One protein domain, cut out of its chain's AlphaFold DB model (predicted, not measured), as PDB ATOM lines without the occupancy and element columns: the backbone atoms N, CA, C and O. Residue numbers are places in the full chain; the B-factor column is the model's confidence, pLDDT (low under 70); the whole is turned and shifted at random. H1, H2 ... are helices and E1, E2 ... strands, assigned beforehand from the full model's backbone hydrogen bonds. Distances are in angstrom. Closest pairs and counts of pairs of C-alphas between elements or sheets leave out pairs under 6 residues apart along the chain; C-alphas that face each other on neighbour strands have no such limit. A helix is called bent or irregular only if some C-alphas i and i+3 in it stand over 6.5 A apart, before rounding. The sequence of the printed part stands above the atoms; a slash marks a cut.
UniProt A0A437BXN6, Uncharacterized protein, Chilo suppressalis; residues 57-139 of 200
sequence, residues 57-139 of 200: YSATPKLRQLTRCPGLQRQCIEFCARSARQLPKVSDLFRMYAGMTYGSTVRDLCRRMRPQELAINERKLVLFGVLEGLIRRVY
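Overview. This is residues 57 to 139 of the 200 residues of an uncharacterized protein of Chilo suppressalis (UniProt A0A437BXN6). Helices H1 and H3 lie side by side, running opposite ways, with H2 across one end of both and the small strand pair E1 and E2 towards the other end. H5, near the middle, crosses one side of this pair and packs on H2 and E2, while H4 lies beyond H3 on the side away from H1. The printed part has 83 residues with five named helices and two named strands, in the order E1 H1 H2 H3 H4 H5 E2, and its class is mostly helix; the sheet, in the order E1 - E2, is antiparallel. It is compact, with a radius of gyration of the C-alphas of 11.6 A and spans of 34 by 26 by 18 A.

Along the chain. E1, residues 57 to 59, begins at C-alpha 57 at (54.108, 43.378, 148.003) and is 6.9 A long. H1 is residues 61 to 68, 12.5 A, neither bent nor irregular, but only just: C-alphas 61 and 64 are 6.2 A apart. H2 is residues 70 to 80, 15.1 A, ending at C-alpha 80 at (51.378, 37.013, 133.029). H3 is residues 90 to 98, 12.0 A; H4 is residues 106 to 113, 10.3 A; H5 is residues 122 to 131, 14.2 A. E2, residues 135 to 138, is 9.4 A long and ends at C-alpha 138 at (57.329, 43.521, 152.133).

Arrangement. H2 is the hub, touching three helices. H2 and H5 touch, at a steep tilt of 42 degrees, opposite ways, the closest C-alphas being those of Cys 80 and Leu 125, 5.0 A apart. H2 and H3 only just touch, with 3 pairs of C-alphas within 8 A, about perpendicular at 76 degrees; the closest C-alphas are those of Gln 73 and Val 90, 6.5 A apart. H1 and H2 touch only at the corner, where the closest C-alphas, of Leu 66 and Gln 73, are 5.8 A apart. H1 and H3 only just touch, with 3 pairs of C-alphas within 8 A, at a shallow tilt of 8 degrees, opposite ways; the closest C-alphas are those of Leu 66 and Phe 94, 7.3 A apart. H3 and H4 are close but not clearly touching, the closest C-alphas being those of Met 96 and Met 113, 7.1 A apart. H1 and H4 are apart, and so are H1 and H5. E1 and E2 are antiparallel at 141 degrees, with N 58 and O 136 at 2.9 A and N 136 and O 58 at 2.9 A, within hydrogen-bond range. The closest C-alphas of H5 and E2 are those of Gly 129 and Ile 135, 5.2 A apart. In H2, H3, H4 and H5 every O i to N i+4 pair is within hydrogen-bond range; in H1 0 of 4 are, but 5 of 5 O i to N i+3 pairs are.

Size, cuts and confidence. The two C-alphas farthest apart, of Arg 85 and Tyr 139, are 35.6 A apart. The printed part has no cut and no long link. The mean pLDDT of the printed part is 93.9, and no printed residue is under 70.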
ATOM      1  N   TYR A  57      53.184  42.821 148.986       95.62
ATOM      2  CA  TYR A  57      54.108  43.378 148.003       95.62
ATOM      3  C   TYR A  57      53.855  44.873 147.870       95.62
ATOM      4  O   TYR A  57      52.754  45.352 148.134       95.62
ATOM      5  N   SER A  58      54.881  45.600 147.447       95.38
ATOM      6  CA  SER A  58      54.788  47.024 147.151       95.38
ATOM      7  C   SER A  58      55.434  47.317 145.804       95.38
ATOM      8  O   SER A  58      56.475  46.740 145.466       95.38
ATOM      9  N   ALA A  59      54.807  48.198 145.028       95.88
ATOM     10  CA  ALA A  59      55.351  48.662 143.761       95.88
ATOM     11  C   ALA A  59      56.652  49.452 143.965       95.88
ATOM     12  O   ALA A  59      56.773  50.281 144.867       95.88
ATOM     13  N   THR A  60      57.632  49.224 143.094       95.25
ATOM     14  CA  THR A  60      58.878  49.995 143.073       95.25
ATOM     15  C   THR A  60      58.768  51.164 142.086       95.25
ATOM     16  O   THR A  60      57.936  51.145 141.171       95.25
ATOM     17  N   PRO A  61      59.658  52.172 142.166       93.94
ATOM     18  CA  PRO A  61      59.741  53.220 141.148       93.94
ATOM     19  C   PRO A  61      59.994  52.686 139.726       93.94
ATOM     20  O   PRO A  61      59.625  53.344 138.747       93.94
ATOM     21  N   LYS A  62      60.573  51.479 139.599       95.38
ATOM     22  CA  LYS A  62      60.825  50.807 138.317       95.38
ATOM     23  C   LYS A  62      59.528  50.418 137.602       95.38
ATOM     24  O   LYS A  62      59.544  50.298 136.382       95.38
ATOM     25  N   LEU A  63      58.385  50.352 138.297       94.94
ATOM     26  CA  LEU A  63      57.071  50.133 137.679       94.94
ATOM     27  C   LEU A  63      56.767  51.137 136.550       94.94
ATOM     28  O   LEU A  63      56.103  50.796 135.575       94.94
ATOM     29  N   ARG A  64      57.317  52.358 136.616       93.69
ATOM     30  CA  ARG A  64      57.205  53.358 135.538       93.69
ATOM     31  C   ARG A  64      57.802  52.886 134.206       93.69
ATOM     32  O   ARG A  64      57.423  53.395 133.158       93.69
ATOM     33  N   GLN A  65      58.728  51.928 134.214       93.62
ATOM     34  CA  GLN A  65      59.288  51.356 132.988       93.62
ATOM     35  C   GLN A  65      58.261  50.511 132.232       93.62
ATOM     36  O   GLN A  65      58.321  50.465 131.004       93.62
ATOM     37  N   LEU A  66      57.276  49.928 132.928       92.56
ATOM     38  CA  LEU A  66      56.204  49.156 132.299       92.56
ATOM     39  C   LEU A  66      55.374  50.018 131.338       92.56
ATOM     40  O   LEU A  66      54.884  49.507 130.343       92.56
ATOM     41  N   THR A  67      55.243  51.328 131.567       90.56
ATOM     42  CA  THR A  67      54.525  52.218 130.634       90.56
ATOM     43  C   THR A  67      55.409  52.750 129.509       90.56
ATOM     44  O   THR A  67      54.898  53.084 128.446       90.56
ATOM     45  N   ARG A  68      56.729  52.819 129.719       93.12
ATOM     46  CA  ARG A  68      57.680  53.428 128.774       93.12
ATOM     47  C   ARG A  68      58.308  52.438 127.796       93.12
ATOM     48  O   ARG A  68      58.661  52.835 126.692       93.12
ATOM     49  N   CYS A  69      58.485  51.180 128.196       95.56
ATOM     50  CA  CYS A  69      59.198  50.183 127.401       95.56
ATOM     51  C   CYS A  69      58.223  49.180 126.753       95.56
ATOM     52  O   CYS A  69      57.685  48.321 127.457       95.56
ATOM     53  N   PRO A  70      58.018  49.214 125.422       94.69
ATOM     54  CA  PRO A  70      57.105  48.290 124.741       94.69
ATOM     55  C   PRO A  70      57.605  46.836 124.741       94.69
ATOM     56  O   PRO A  70      56.799  45.909 124.679       94.69
ATOM     57  N   GLY A  71      58.923  46.616 124.831       96.06
ATOM     58  CA  GLY A  71      59.498  45.273 124.968       96.06
ATOM     59  C   GLY A  71      59.099  44.620 126.293       96.06
ATOM     60  O   GLY A  71      58.573  43.509 126.298       96.06
ATOM     61  N   LEU A  72      59.243  45.366 127.395       95.31
ATOM     62  CA  LEU A  72      58.839  44.922 128.729       95.31
ATOM     63  C   LEU A  72      57.325  44.678 128.812       95.31
ATOM     64  O   LEU A  72      56.891  43.721 129.445       95.31
ATOM     65  N   GLN A  73      56.516  45.508 128.143       96.00
ATOM     66  CA  GLN A  73      55.067  45.300 128.058       96.00
ATOM     67  C   GLN A  73      54.720  43.966 127.404       96.00
ATOM     68  O   GLN A  73      53.938  43.211 127.973       96.00
ATOM     69  N   ARG A  74      55.308  43.660 126.240       95.88
ATOM     70  CA  ARG A  74      55.057  42.392 125.538       95.88
ATOM     71  C   ARG A  74      55.428  41.189 126.399       95.88
ATOM     72  O   ARG A  74      54.585  40.324 126.613       95.88
ATOM     73  N   GLN A  75      56.627  41.202 126.983       96.12
ATOM     74  CA  GLN A  75      57.080  40.145 127.893       96.12
ATOM     75  C   GLN A  75      56.146  39.989 129.099       96.12
ATOM     76  O   GLN A  75      55.778  38.873 129.457       96.12
ATOM     77  N   CYS A  76      55.712  41.101 129.699       96.19
ATOM     78  CA  CYS A  76      54.802  41.083 130.839       96.19
ATOM     79  C   CYS A  76      53.435  40.493 130.468       96.19
ATOM     80  O   CYS A  76      52.920  39.648 131.197       96.19
ATOM     81  N   ILE A  77      52.862  40.890 129.328       96.25
ATOM     82  CA  ILE A  77      51.576  40.377 128.835       96.25
ATOM     83  C   ILE A  77      51.656  38.870 128.591       96.25
ATOM     84  O   ILE A  77      50.826  38.125 129.109       96.25
ATOM     85  N   GLU A  78      52.657  38.424 127.835       95.75
ATOM     86  CA  GLU A  78      52.830  37.017 127.467       95.75
ATOM     87  C   GLU A  78      53.090  36.142 128.695       95.75
ATOM     88  O   GLU A  78      52.471  35.089 128.858       95.75
ATOM     89  N   PHE A  79      53.957  36.599 129.603       95.31
ATOM     90  CA  PHE A  79      54.291  35.845 130.804       95.31
ATOM     91  C   PHE A  79      53.126  35.802 131.794       95.31
ATOM     92  O   PHE A  79      52.820  34.745 132.339       95.31
ATOM     93  N   CYS A  80      52.444  36.927 132.028       96.06
ATOM     94  CA  CYS A  80      51.378  37.013 133.029       96.06
ATOM     95  C   CYS A  80      50.036  36.459 132.537       96.06
ATOM     96  O   CYS A  80      49.113  36.317 133.343       96.06
ATOM     97  N   ALA A  81      49.909  36.132 131.248       95.38
ATOM     98  CA  ALA A  81      48.683  35.591 130.686       95.38
ATOM     99  C   ALA A  81      48.263  34.284 131.372       95.38
ATOM    100  O   ALA A  81      49.051  33.352 131.593       95.38
ATOM    101  N   ARG A  82      46.966  34.198 131.679       91.88
ATOM    102  CA  ARG A  82      46.337  32.980 132.197       91.88
ATOM    103  C   ARG A  82      46.312  31.869 131.153       91.88
ATOM    104  O   ARG A  82      46.482  30.705 131.506       91.88
ATOM    105  N   SER A  83      46.109  32.219 129.885       91.50
ATOM    106  CA  SER A  83      46.139  31.282 128.763       91.50
ATOM    107  C   SER A  83      46.694  31.962 127.514       91.50
ATOM    108  O   SER A  83      46.514  33.163 127.341       91.50
ATOM    109  N   ALA A  84      47.288  31.193 126.601       86.75
ATOM    110  CA  ALA A  84      47.774  31.723 125.321       86.75
ATOM    111  C   ALA A  84      46.655  32.309 124.433       86.75
ATOM    112  O   ALA A  84      46.933  33.031 123.484       86.75
ATOM    113  N   ARG A  85      45.385  31.996 124.732       87.38
ATOM    114  CA  ARG A  85      44.215  32.468 123.976       87.38
ATOM    115  C   ARG A  85      43.677  33.811 124.470       87.38
ATOM    116  O   ARG A  85      42.967  34.479 123.730       87.38
ATOM    117  N   GLN A  86      43.962  34.180 125.717       87.69
ATOM    118  CA  GLN A  86      43.441  35.392 126.348       87.69
ATOM    119  C   GLN A  86      44.592  36.163 126.978       87.69
ATOM    120  O   GLN A  86      45.129  35.763 128.013       87.69
ATOM    121  N   LEU A  87      44.961  37.266 126.330       92.88
ATOM    122  CA  LEU A  87      46.041  38.130 126.777       92.88
ATOM    123  C   LEU A  87      45.487  39.283 127.628       92.88
ATOM    124  O   LEU A  87      44.512  39.923 127.223       92.88
ATOM    125  N   PRO A  88      46.096  39.568 128.789       94.75
ATOM    126  CA  PRO A  88      45.714  40.703 129.615       94.75
ATOM    127  C   PRO A  88      46.129  42.028 128.967       94.75
ATOM    128  O   PRO A  88      47.099  42.100 128.209       94.75
ATOM    129  N   LYS A  89      45.431  43.117 129.305       94.38
ATOM    130  CA  LYS A  89      45.830  44.463 128.872       94.38
ATOM    131  C   LYS A  89      46.938  45.005 129.770       94.38
ATOM    132  O   LYS A  89      46.908  44.829 130.989       94.38
ATOM    133  N   VAL A  90      47.858  45.779 129.190       94.56
ATOM    134  CA  VAL A  90      48.919  46.478 129.945       94.56
ATOM    135  C   VAL A  90      48.334  47.371 131.041       94.56
ATOM    136  O   VAL A  90      48.872  47.421 132.143       94.56
ATOM    137  N   SER A  91      47.207  48.037 130.771       94.81
ATOM    138  CA  SER A  91      46.512  48.874 131.755       94.81
ATOM    139  C   SER A  91      46.077  48.089 132.992       94.81
ATOM    140  O   SER A  91      46.150  48.606 134.103       94.81
ATOM    141  N   ASP A  92      45.638  46.844 132.807       95.44
ATOM    142  CA  ASP A  92      45.132  45.996 133.882       95.44
ATOM    143  C   ASP A  92      46.288  45.417 134.705       95.44
ATOM    144  O   ASP A  92      46.234  45.441 135.934       95.44
ATOM    145  N   LEU A  93      47.379  45.012 134.040       95.88
ATOM    146  CA  LEU A  93      48.634  44.618 134.689       95.88
ATOM    147  C   LEU A  93      49.215  45.768 135.522       95.88
ATOM    148  O   LEU A  93      49.540  45.591 136.696       95.88
ATOM    149  N   PHE A  94      49.289  46.969 134.942       95.94
ATOM    150  CA  PHE A  94      49.761  48.159 135.644       95.94
ATOM    151  C   PHE A  94      48.868  48.489 136.841       95.94
ATOM    152  O   PHE A  94      49.379  48.750 137.926       95.94
ATOM    153  N   ARG A  95      47.538  48.433 136.678       95.12
ATOM    154  CA  ARG A  95      46.585  48.663 137.772       95.12
ATOM    155  C   ARG A  95      46.759  47.640 138.892       95.12
ATOM    156  O   ARG A  95      46.694  48.012 140.060       95.12
ATOM    157  N   MET A  96      47.005  46.375 138.556       95.25
ATOM    158  CA  MET A  96      47.288  45.343 139.548       95.25
ATOM    159  C   MET A  96      48.576  45.621 140.323       95.25
ATOM    160  O   MET A  96      48.550  45.560 141.550       95.25
ATOM    161  N   TYR A  97      49.669  45.976 139.644       96.25
ATOM    162  CA  TYR A  97      50.919  46.337 140.317       96.25
ATOM    163  C   TYR A  97      50.782  47.605 141.164       96.25
ATOM    164  O   TYR A  97      51.202  47.618 142.314       96.25
ATOM    165  N   ALA A  98      50.144  48.652 140.638       94.25
ATOM    166  CA  ALA A  98      49.899  49.894 141.369       94.25
ATOM    167  C   ALA A  98      48.962  49.697 142.574       94.25
ATOM    168  O   ALA A  98      49.018  50.455 143.536       94.25
ATOM    169  N   GLY A  99      48.107  48.671 142.533       93.31
ATOM    170  CA  GLY A  99      47.236  48.291 143.638       93.31
ATOM    171  C   GLY A  99      47.943  47.558 144.780       93.31
ATOM    172  O   GLY A  99      47.298  47.348 145.807       93.31
ATOM    173  N   MET A 100      49.211  47.162 144.616       94.00
ATOM    174  CA  MET A 100      50.024  46.541 145.665       94.00
ATOM    175  C   MET A 100      50.594  47.624 146.585       94.00
ATOM    176  O   MET A 100      51.536  48.331 146.221       94.00
ATOM    177  N   THR A 101      50.012  47.753 147.777       88.44
ATOM    178  CA  THR A 101      50.407  48.745 148.783       88.44
ATOM    179  C   THR A 101      50.765  48.087 150.111       88.44
ATOM    180  O   THR A 101      50.352  46.963 150.411       88.44
ATOM    181  N   TYR A 102      51.492  48.830 150.949       81.44
ATOM    182  CA  TYR A 102      51.715  48.468 152.347       81.44
ATOM    183  C   TYR A 102      50.365  48.211 153.037       81.44
ATOM    184  O   TYR A 102      49.453  49.030 152.941       81.44
ATOM    185  N   GLY A 103      50.218  47.047 153.673       80.75
ATOM    186  CA  GLY A 103      49.011  46.668 154.418       80.75
ATOM    187  C   GLY A 103      47.956  45.865 153.646       80.75
ATOM    188  O   GLY A 103      47.036  45.355 154.274       80.75
ATOM    189  N   SER A 104      48.084  45.681 152.325       88.31
ATOM    190  CA  SER A 104      47.193  44.789 151.564       88.31
ATOM    191  C   SER A 104      47.914  43.513 151.145       88.31
ATOM    192  O   SER A 104      48.965  43.578 150.503       88.31
ATOM    193  N   THR A 105      47.348  42.349 151.465       93.62
ATOM    194  CA  THR A 105      47.919  41.071 151.020       93.62
ATOM    195  C   THR A 105      47.593  40.798 149.549       93.62
ATOM    196  O   THR A 105      46.642  41.353 148.986       93.62
ATOM    197  N   VAL A 106      48.334  39.885 148.909       94.44
ATOM    198  CA  VAL A 106      47.996  39.400 147.556       94.44
ATOM    199  C   VAL A 106      46.568  38.848 147.511       94.44
ATOM    200  O   VAL A 106      45.868  39.030 146.515       94.44
ATOM    201  N   ARG A 107      46.105  38.209 148.593       94.31
ATOM    202  CA  ARG A 107      44.727  37.724 148.728       94.31
ATOM    203  C   ARG A 107      43.714  38.855 148.587       94.31
ATOM    204  O   ARG A 107      42.766  38.723 147.815       94.31
ATOM    205  N   ASP A 108      43.916  39.952 149.308       94.31
ATOM    206  CA  ASP A 108      42.986  41.086 149.316       94.31
ATOM    207  C   ASP A 108      42.989  41.809 147.971       94.31
ATOM    208  O   ASP A 108      41.930  42.148 147.435       94.31
ATOM    209  N   LEU A 109      44.168  41.938 147.355       94.38
ATOM    210  CA  LEU A 109      44.293  42.442 145.993       94.38
ATOM    211  C   LEU A 109      43.507  41.580 144.997       94.38
ATOM    212  O   LEU A 109      42.750  42.119 144.190       94.38
ATOM    213  N   CYS A 110      43.644  40.253 145.065       94.69
ATOM    214  CA  CYS A 110      42.937  39.338 144.168       94.69
ATOM    215  C   CYS A 110      41.416  39.391 144.364       94.69
ATOM    216  O   CYS A 110      40.682  39.313 143.381       94.69
ATOM    217  N   ARG A 111      40.930  39.569 145.600       94.81
ATOM    218  CA  ARG A 111      39.494  39.747 145.885       94.81
ATOM    219  C   ARG A 111      38.939  41.029 145.268       94.81
ATOM    220  O   ARG A 111      37.852  41.006 144.698       94.81
ATOM    221  N   ARG A 112      39.691  42.130 145.367       93.75
ATOM    222  CA  ARG A 112      39.298  43.450 144.851       93.75
ATOM    223  C   ARG A 112      39.360  43.531 143.325       93.75
ATOM    224  O   ARG A 112      38.469  44.105 142.716       93.75
ATOM    225  N   MET A 113      40.414  42.983 142.723       92.50
ATOM    226  CA  MET A 113      40.730  43.175 141.300       92.50
ATOM    227  C   MET A 113      40.330  42.003 140.401       92.50
ATOM    228  O   MET A 113      40.365  42.158 139.186       92.50
ATOM    229  N   ARG A 114      39.998  40.839 140.980       93.62
ATOM    230  CA  ARG A 114      39.574  39.613 140.280       93.62
ATOM    231  C   ARG A 114      40.431  39.300 139.042       93.62
ATOM    232  O   ARG A 114      39.940  39.358 137.916       93.62
ATOM    233  N   PRO A 115      41.707  38.898 139.221       91.69
ATOM    234  CA  PRO A 115      42.644  38.674 138.109       91.69
ATOM    235  C   PRO A 115      42.136  37.672 137.061       91.69
ATOM    236  O   PRO A 115      42.529  37.738 135.899       91.69
ATOM    237  N   GLN A 116      41.229  36.773 137.454       89.62
ATOM    238  CA  GLN A 116      40.593  35.798 136.571       89.62
ATOM    239  C   GLN A 116      39.784  36.457 135.445       89.62
ATOM    240  O   GLN A 116      39.888  36.019 134.304       89.62
ATOM    241  N   GLU A 117      39.039  37.525 135.744       92.12
ATOM    242  CA  GLU A 117      38.249  38.280 134.758       92.12
ATOM    243  C   GLU A 117      39.152  39.089 133.812       92.12
ATOM    244  O   GLU A 117      38.786  39.374 132.676       92.12
ATOM    245  N   LEU A 118      40.370  39.409 134.261       92.50
ATOM    246  CA  LEU A 118      41.369  40.178 133.514       92.50
ATOM    247  C   LEU A 118      42.308  39.298 132.671       92.50
ATOM    248  O   LEU A 118      43.256  39.813 132.083       92.50
ATOM    249  N   ALA A 119      42.086  37.979 132.636       94.50
ATOM    250  CA  ALA A 119      42.979  36.995 132.016       94.50
ATOM    251  C   ALA A 119      44.420  36.997 132.578       94.50
ATOM    252  O   ALA A 119      45.369  36.600 131.898       94.50
ATOM    253  N   ILE A 120      44.590  37.395 133.843       96.06
ATOM    254  CA  ILE A 120      45.884  37.453 134.535       96.06
ATOM    255  C   ILE A 120      46.065  36.200 135.400       96.06
ATOM    256  O   ILE A 120      45.154  35.767 136.107       96.06
ATOM    257  N   ASN A 121      47.263  35.619 135.369       95.75
ATOM    258  CA  ASN A 121      47.711  34.639 136.352       95.75
ATOM    259  C   ASN A 121      48.470  35.354 137.475       95.75
ATOM    260  O   ASN A 121      49.570  35.861 137.268       95.75
ATOM    261  N   GLU A 122      47.900  35.369 138.676       94.75
ATOM    262  CA  GLU A 122      48.444  36.106 139.815       94.75
ATOM    263  C   GLU A 122      49.823  35.607 140.268       94.75
ATOM    264  O   GLU A 122      50.657  36.406 140.693       94.75
ATOM    265  N   ARG A 123      50.107  34.304 140.131       95.38
ATOM    266  CA  ARG A 123      51.412  33.736 140.496       95.38
ATOM    267  C   ARG A 123      52.487  34.191 139.522       95.38
ATOM    268  O   ARG A 123      53.553  34.624 139.950       95.38
ATOM    269  N   LYS A 124      52.188  34.125 138.221       95.88
ATOM    270  CA  LYS A 124      53.091  34.603 137.169       95.88
ATOM    271  C   LYS A 124      53.296  36.116 137.253       95.88
ATOM    272  O   LYS A 124      54.422  36.571 137.118       95.88
ATOM    273  N   LEU A 125      52.240  36.876 137.557       96.69
ATOM    274  CA  LEU A 125      52.315  38.324 137.761       96.69
ATOM    275  C   LEU A 125      53.295  38.697 138.875       96.69
ATOM    276  O   LEU A 125      54.144  39.570 138.683       96.69
ATOM    277  N   VAL A 126      53.184  38.043 140.035       96.75
ATOM    278  CA  VAL A 126      54.091  38.294 141.161       96.75
ATOM    279  C   VAL A 126      55.514  37.872 140.813       96.75
ATOM    280  O   VAL A 126      56.434  38.653 141.031       96.75
ATOM    281  N   LEU A 127      55.698  36.690 140.218       96.50
ATOM    282  CA  LEU A 127      57.020  36.205 139.820       96.50
ATOM    283  C   LEU A 127      57.709  37.166 138.840       96.50
ATOM    284  O   LEU A 127      58.827  37.602 139.100       96.50
ATOM    285  N   PHE A 128      57.021  37.551 137.764       96.81
ATOM    286  CA  PHE A 128      57.529  38.512 136.784       96.81
ATOM    287  C   PHE A 128      57.858  39.853 137.434       96.81
ATOM    288  O   PHE A 128      58.927  40.412 137.216       96.81
ATOM    289  N   GLY A 129      56.954  40.353 138.279       96.56
ATOM    290  CA  GLY A 129      57.142  41.628 138.953       96.56
ATOM    291  C   GLY A 129      58.364  41.635 139.873       96.56
ATOM    292  O   GLY A 129      59.048  42.652 139.945       96.56
ATOM    293  N   VAL A 130      58.644  40.526 140.562       96.25
ATOM    294  CA  VAL A 130      59.833  40.390 141.415       96.25
ATOM    295  C   VAL A 130      61.101  40.271 140.569       96.25
ATOM    296  O   VAL A 130      62.064  40.982 140.843       96.25
ATOM    297  N   LEU A 131      61.101  39.426 139.531       94.75
ATOM    298  CA  LEU A 131      62.261  39.221 138.651       94.75
ATOM    299  C   LEU A 131      62.671  40.508 137.927       94.75
ATOM    300  O   LEU A 131      63.843  40.871 137.912       94.75
ATOM    301  N   GLU A 132      61.695  41.243 137.399       95.38
ATOM    302  CA  GLU A 132      61.928  42.523 136.732       95.38
ATOM    303  C   GLU A 132      62.112  43.685 137.719       95.38
ATOM    304  O   GLU A 132      62.389  44.812 137.307       95.38
ATOM    305  N   GLY A 133      61.968  43.452 139.026       95.56
ATOM    306  CA  GLY A 133      62.089  44.476 140.064       95.56
ATOM    307  C   GLY A 133      60.998  45.549 140.014       95.56
ATOM    308  O   GLY A 133      61.212  46.655 140.509       95.56
ATOM    309  N   LEU A 134      59.844  45.259 139.405       96.31
ATOM    310  CA  LEU A 134      58.659  46.127 139.377       96.31
ATOM    311  C   LEU A 134      57.956  46.175 140.734       96.31
ATOM    312  O   LEU A 134      57.354  47.189 141.085       96.31
ATOM    313  N   ILE A 135      58.042  45.083 141.490       96.50
ATOM    314  CA  ILE A 135      57.538  44.978 142.857       96.50
ATOM    315  C   ILE A 135      58.610  44.388 143.762       96.50
ATOM    316  O   ILE A 135      59.498  43.662 143.320       96.50
ATOM    317  N   ARG A 136      58.488  44.670 145.052       94.94
ATOM    318  CA  ARG A 136      59.294  44.055 146.103       94.94
ATOM    319  C   ARG A 136      58.384  43.425 147.144       94.94
ATOM    320  O   ARG A 136      57.307  43.958 147.423       94.94
ATOM    321  N   ARG A 137      58.811  42.299 147.715       94.38
ATOM    322  CA  ARG A 137      58.132  41.726 148.881       94.38
ATOM    323  C   ARG A 137      58.360  42.633 150.082       94.38
ATOM    324  O   ARG A 137      59.412  43.259 150.201       94.38
ATOM    325  N   VAL A 138      57.339  42.727 150.914       92.00
ATOM    326  CA  VAL A 138      57.329  43.521 152.133       92.00
ATOM    327  C   VAL A 138      57.272  42.556 153.307       92.00
ATOM    328  O   VAL A 138      56.338  41.758 153.403       92.00
ATOM    329  N   TYR A 139      58.269  42.624 154.182       90.12
ATOM    330  CA  TYR A 139      58.388  41.748 155.342       90.12
ATOM    331  C   TYR A 139      58.136  42.527 156.632       90.12
ATOM    332  O   TYR A 139      58.568  43.671 156.779       90.12
TER     333      TYR A 139